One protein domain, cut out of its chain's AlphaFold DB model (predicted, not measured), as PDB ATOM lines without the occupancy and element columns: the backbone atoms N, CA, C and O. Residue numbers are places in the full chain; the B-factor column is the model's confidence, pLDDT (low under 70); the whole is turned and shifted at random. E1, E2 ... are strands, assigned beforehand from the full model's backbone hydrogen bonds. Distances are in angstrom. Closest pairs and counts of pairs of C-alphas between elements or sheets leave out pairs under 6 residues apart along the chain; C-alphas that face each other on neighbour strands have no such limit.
ATOM      1  N   ASP A 344      76.837 112.573 108.019       75.38
ATOM      2  CA  ASP A 344      76.452 113.925 107.617       75.38
ATOM      3  C   ASP A 344      75.006 114.275 107.996       75.38
ATOM      4  O   ASP A 344      74.733 115.418 108.350       75.38
ATOM      5  N   VAL A 345      74.099 113.296 107.988       76.00
ATOM      6  CA  VAL A 345      72.706 113.454 108.440       76.00
ATOM      7  C   VAL A 345      72.628 113.462 109.970       76.00
ATOM      8  O   VAL A 345      71.938 114.293 110.555       76.00
ATOM      9  N   CYS A 346      73.394 112.577 110.604       73.06
ATOM     10  CA  CYS A 346      73.567 112.442 112.053       73.06
ATOM     11  C   CYS A 346      73.963 113.766 112.741       73.06
ATOM     12  O   CYS A 346      73.384 114.128 113.757       73.06
ATOM     13  N   HIS A 347      74.881 114.539 112.144       68.69
ATOM     14  CA  HIS A 347      75.350 115.823 112.691       68.69
ATOM     15  C   HIS A 347      74.825 117.055 111.938       68.69
ATOM     16  O   HIS A 347      75.408 118.140 112.024       68.69
ATOM     17  N   SER A 348      73.749 116.906 111.163       67.31
ATOM     18  CA  SER A 348      73.138 118.043 110.479       67.31
ATOM     19  C   SER A 348      72.358 118.915 111.474       67.31
ATOM     20  O   SER A 348      71.599 118.375 112.277       67.31
ATOM     21  N   PRO A 349      72.420 120.259 111.377       56.31
ATOM     22  CA  PRO A 349      71.577 121.156 112.180       56.31
ATOM     23  C   PRO A 349      70.068 120.996 111.903       56.31
ATOM     24  O   PRO A 349      69.252 121.625 112.567       56.31
ATOM     25  N   THR A 350      69.686 120.188 110.908       52.69
ATOM     26  CA  THR A 350      68.291 119.841 110.593       52.69
ATOM     27  C   THR A 350      67.773 118.616 111.349       52.69
ATOM     28  O   THR A 350      66.596 118.296 111.220       52.69
ATOM     29  N   THR A 351      68.627 117.911 112.095       58.50
ATOM     30  CA  THR A 351      68.273 116.659 112.767       58.50
ATOM     31  C   THR A 351      68.027 116.928 114.248       58.50
ATOM     32  O   THR A 351      68.961 117.054 115.030       58.50
ATOM     33  N   LEU A 352      66.752 117.043 114.625       63.78
ATOM     34  CA  LEU A 352      66.299 117.320 115.998       63.78
ATOM     35  C   LEU A 352      65.671 116.086 116.669       63.78
ATOM     36  O   LEU A 352      64.964 116.204 117.668       63.78
ATOM     37  N   CYS A 353      65.870 114.897 116.097       70.75
ATOM     38  CA  CYS A 353      65.196 113.700 116.575       70.75
ATOM     39  C   CYS A 353      65.816 113.173 117.875       70.75
ATOM     40  O   CYS A 353      67.030 112.969 117.927       70.75
ATOM     41  N   PRO A 354      65.003 112.880 118.905       70.31
ATOM     42  CA  PRO A 354      65.495 112.300 120.146       70.31
ATOM     43  C   PRO A 354      65.930 110.845 119.913       70.31
ATOM     44  O   PRO A 354      65.103 109.955 119.706       70.31
ATOM     45  N   VAL A 355      67.241 110.592 119.976       75.56
ATOM     46  CA  VAL A 355      67.892 109.315 119.607       75.56
ATOM     47  C   VAL A 355      67.425 108.119 120.451       75.56
ATOM     48  O   VAL A 355      67.472 106.976 119.998       75.56
ATOM     49  N   HIS A 356      66.926 108.352 121.665       68.38
ATOM     50  CA  HIS A 356      66.445 107.287 122.551       68.38
ATOM     51  C   HIS A 356      64.949 106.975 122.411       68.38
ATOM     52  O   HIS A 356      64.530 105.877 122.773       68.38
ATOM     53  N   GLU A 357      64.156 107.903 121.872       65.12
ATOM     54  CA  GLU A 357      62.687 107.822 121.895       65.12
ATOM     55  C   GLU A 357      62.081 107.731 120.494       65.12
ATOM     56  O   GLU A 357      61.131 106.982 120.277       65.12
ATOM     57  N   ALA A 358      62.649 108.460 119.533       74.06
ATOM     58  CA  ALA A 358      62.216 108.476 118.144       74.06
ATOM     59  C   ALA A 358      63.427 108.476 117.193       74.06
ATOM     60  O   ALA A 358      63.667 109.463 116.491       74.06
ATOM     61  N   PRO A 359      64.217 107.381 117.159       79.94
ATOM     62  CA  PRO A 359      65.466 107.336 116.405       79.94
ATOM     63  C   PRO A 359      65.272 107.288 114.885       79.94
ATOM     64  O   PRO A 359      66.258 107.373 114.160       79.94
ATOM     65  N   PHE A 360      64.055 107.109 114.367       83.00
ATOM     66  CA  PHE A 360      63.825 106.958 112.931       83.00
ATOM     67  C   PHE A 360      63.522 108.309 112.275       83.00
ATOM     68  O   PHE A 360      62.426 108.849 112.410       83.00
ATOM     69  N   LEU A 361      64.491 108.847 111.538       83.94
ATOM     70  CA  LEU A 361      64.393 110.104 110.801       83.94
ATOM     71  C   LEU A 361      63.914 109.852 109.366       83.94
ATOM     72  O   LEU A 361      64.460 108.999 108.665       83.94
ATOM     73  N   CYS A 362      62.947 110.642 108.904       83.88
ATOM     74  CA  CYS A 362      62.590 110.696 107.493       83.88
ATOM     75  C   CYS A 362      63.532 111.641 106.733       83.88
ATOM     76  O   CYS A 362      63.574 112.842 107.015       83.88
ATOM     77  N   THR A 363      64.286 111.114 105.771       80.88
ATOM     78  CA  THR A 363      65.281 111.875 105.000       80.88
ATOM     79  C   THR A 363      64.749 112.385 103.667       80.88
ATOM     80  O   THR A 363      65.318 113.330 103.126       80.88
ATOM     81  N   ASP A 364      63.664 111.800 103.154       76.25
ATOM     82  CA  ASP A 364      63.010 112.250 101.925       76.25
ATOM     83  C   ASP A 364      61.495 111.972 101.952       76.25
ATOM     84  O   ASP A 364      61.041 110.998 102.554       76.25
ATOM     85  N   GLY A 365      60.702 112.819 101.290       73.31
ATOM     86  CA  GLY A 365      59.236 112.738 101.239       73.31
ATOM     87  C   GLY A 365      58.507 113.914 101.903       73.31
ATOM     88  O   GLY A 365      59.102 114.931 102.264       73.31
ATOM     89  N   LEU A 366      57.184 113.800 102.055       63.12
ATOM     90  CA  LEU A 366      56.338 114.865 102.627       63.12
ATOM     91  C   LEU A 366      56.575 115.108 104.124       63.12
ATOM     92  O   LEU A 366      56.161 116.137 104.645       63.12
ATOM     93  N   SER A 367      57.218 114.166 104.806       67.75
ATOM     94  CA  SER A 367      57.550 114.242 106.227       67.75
ATOM     95  C   SER A 367      59.057 114.372 106.464       67.75
ATOM     96  O   SER A 367      59.533 114.019 107.540       67.75
ATOM     97  N   THR A 368      59.813 114.883 105.482       76.00
ATOM     98  CA  THR A 368      61.265 115.110 105.603       76.00
ATOM     99  C   THR A 368      61.590 115.941 106.850       76.00
ATOM    100  O   THR A 368      60.982 116.988 107.086       76.00
ATOM    101  N   GLY A 369      62.551 115.468 107.648       69.12
ATOM    102  CA  GLY A 369      62.923 116.064 108.937       69.12
ATOM    103  C   GLY A 369      62.079 115.585 110.125       69.12
ATOM    104  O   GLY A 369      62.383 115.936 111.260       69.12
ATOM    105  N   GLY A 370      61.033 114.787 109.889       72.44
ATOM    106  CA  GLY A 370      60.199 114.194 110.933       72.44
ATOM    107  C   GLY A 370      60.825 112.955 111.579       72.44
ATOM    108  O   GLY A 370      61.556 112.203 110.932       72.44
ATOM    109  N   CYS A 371      60.481 112.720 112.846       79.69
ATOM    110  CA  CYS A 371      61.003 111.633 113.680       79.69
ATOM    111  C   CYS A 371      59.900 110.629 114.036       79.69
ATOM    112  O   CYS A 371      58.754 111.029 114.248       79.69
ATOM    113  N   ALA A 372      60.243 109.346 114.148       71.56
ATOM    114  CA  ALA A 372      59.320 108.284 114.538       71.56
ATOM    115  C   ALA A 372      59.963 107.284 115.529       71.56
ATOM    116  O   ALA A 372      61.175 107.052 115.470       71.56
ATOM    117  N   PRO A 373      59.169 106.684 116.442       68.31
ATOM    118  CA  PRO A 373      59.619 105.629 117.360       68.31
ATOM    119  C   PRO A 373      59.772 104.261 116.681       68.31
ATOM    120  O   PRO A 373      60.537 103.423 117.151       68.31
ATOM    121  N   GLU A 374      59.087 104.049 115.556       74.31
ATOM    122  CA  GLU A 374      59.166 102.846 114.723       74.31
ATOM    123  C   GLU A 374      59.655 103.204 113.305       74.31
ATOM    124  O   GLU A 374      59.556 104.372 112.910       74.31
ATOM    125  N   PRO A 375      60.199 102.240 112.530       76.62
ATOM    126  CA  PRO A 375      60.619 102.478 111.152       76.62
ATOM    127  C   PRO A 375      59.497 103.091 110.304       76.62
ATOM    128  O   PRO A 375      58.337 102.687 110.388       76.62
ATOM    129  N   TRP A 376      59.844 104.059 109.455       75.56
ATOM    130  CA  TRP A 376      58.878 104.674 108.551       75.56
ATOM    131  C   TRP A 376      58.385 103.661 107.518       75.56
ATOM    132  O   TRP A 376      59.183 103.011 106.845       75.56
ATOM    133  N   SER A 377      57.068 103.587 107.322       75.50
ATOM    134  CA  SER A 377      56.506 102.873 106.176       75.50
ATOM    135  C   SER A 377      56.829 103.646 104.898       75.50
ATOM    136  O   SER A 377      56.239 104.702 104.638       75.50
ATOM    137  N   LEU A 378      57.783 103.133 104.118       76.44
ATOM    138  CA  LEU A 378      58.262 103.791 102.906       76.44
ATOM    139  C   LEU A 378      57.120 103.938 101.889       76.44
ATOM    140  O   LEU A 378      56.455 102.975 101.507       76.44
ATOM    141  N   GLY A 379      56.853 105.172 101.468       69.81
ATOM    142  CA  GLY A 379      55.703 105.510 100.641       69.81
ATOM    143  C   GLY A 379      55.585 107.007 100.375       69.81
ATOM    144  O   GLY A 379      56.564 107.741 100.327       69.81
ATOM    145  N   ARG A 380      54.354 107.498 100.186       64.75
ATOM    146  CA  ARG A 380      54.112 108.906  99.811       64.75
ATOM    147  C   ARG A 380      54.491 109.909 100.910       64.75
ATOM    148  O   ARG A 380      54.706 111.081 100.618       64.75
ATOM    149  N   GLN A 381      54.499 109.455 102.160       64.75
ATOM    150  CA  GLN A 381      54.689 110.291 103.341       64.75
ATOM    151  C   GLN A 381      56.173 110.397 103.710       64.75
ATOM    152  O   GLN A 381      56.671 111.498 103.913       64.75
ATOM    153  N   CYS A 382      56.893 109.279 103.649       77.31
ATOM    154  CA  CYS A 382      58.344 109.231 103.733       77.31
ATOM    155  C   CYS A 382      58.863 108.283 102.651       77.31
ATOM    156  O   CYS A 382      58.528 107.101 102.679       77.31
ATOM    157  N   SER A 383      59.600 108.793 101.667       80.12
ATOM    158  CA  SER A 383      60.170 107.991 100.578       80.12
ATOM    159  C   SER A 383      61.498 107.349 100.963       80.12
ATOM    160  O   SER A 383      61.799 106.272 100.457       80.12
ATOM    161  N   GLU A 384      62.253 107.959 101.880       84.44
ATOM    162  CA  GLU A 384      63.493 107.404 102.433       84.44
ATOM    163  C   GLU A 384      63.618 107.741 103.921       84.44
ATOM    164  O   GLU A 384      63.306 108.857 104.342       84.44
ATOM    165  N   CYS A 385      64.106 106.791 104.717       87.12
ATOM    166  CA  CYS A 385      64.324 106.974 106.148       87.12
ATOM    167  C   CYS A 385      65.665 106.403 106.602       87.12
ATOM    168  O   CYS A 385      66.244 105.534 105.949       87.12
ATOM    169  N   CYS A 386      66.134 106.855 107.762       87.50
ATOM    170  CA  CYS A 386      67.298 106.293 108.428       87.50
ATOM    171  C   CYS A 386      67.122 106.246 109.953       87.50
ATOM    172  O   CYS A 386      66.288 106.950 110.518       87.50
ATOM    173  N   LYS A 387      67.894 105.394 110.631       87.25
ATOM    174  CA  LYS A 387      67.903 105.245 112.089       87.25
ATOM    175  C   LYS A 387      69.131 105.918 112.700       87.25
ATOM    176  O   LYS A 387      70.263 105.549 112.387       87.25
ATOM    177  N   LEU A 388      68.911 106.852 113.611       82.88
ATOM    178  CA  LEU A 388      69.942 107.457 114.442       82.88
ATOM    179  C   LEU A 388      70.424 106.433 115.474       82.88
ATOM    180  O   LEU A 388      69.631 105.759 116.136       82.88
TER     181      LEU A 388
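Overview. This is residues 344 to 388 of the 392 residues of the protein "Hypothetical protein" of Grammatophora oceanica (UniProt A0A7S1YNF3). This is a domain of little regular structure: a small hairpin of two antiparallel strands, E1 and E2, with a long looping link from one to the other and a long stretch, residues 344 to 359, before it. The printed part has 45 residues, with no named helix and two named strands, E1 then E2; its class is all strand, with only 9 residues in named elements. It is compact, with a radius of gyration of the C-alphas of 9.4 A and spans of 25 by 19 by 12 A.

Arrangement. Look first at E1, residues 360 to 364, and E2, residues 384 to 387: they form an antiparallel hairpin, their directions at 153 degrees. C-alphas 362 and 385 face each other at 4.3 A. N 361 and O 386, 2.8 A apart, are within hydrogen-bond range. Residues 360 to 361 of E1 also pair, antiparallel, with residues 371 to 372.

Along the chain. Find C-alpha 360 at (63.825, 106.958, 112.931); from there E1 runs 12.2 A to C-alpha 364. E2 runs 10.8 A and ends at C-alpha 387, (67.903, 105.245, 112.089).

Size, cuts and confidence. The C-alphas farthest apart, those of His 356 and Arg 380, are 25.9 A apart. The printed part has no cut, and the link from E1 to E2, 19 residues, is long. Mean pLDDT of the printed part is 73.5; 15 residues are under 70, among them residues 347 to 352.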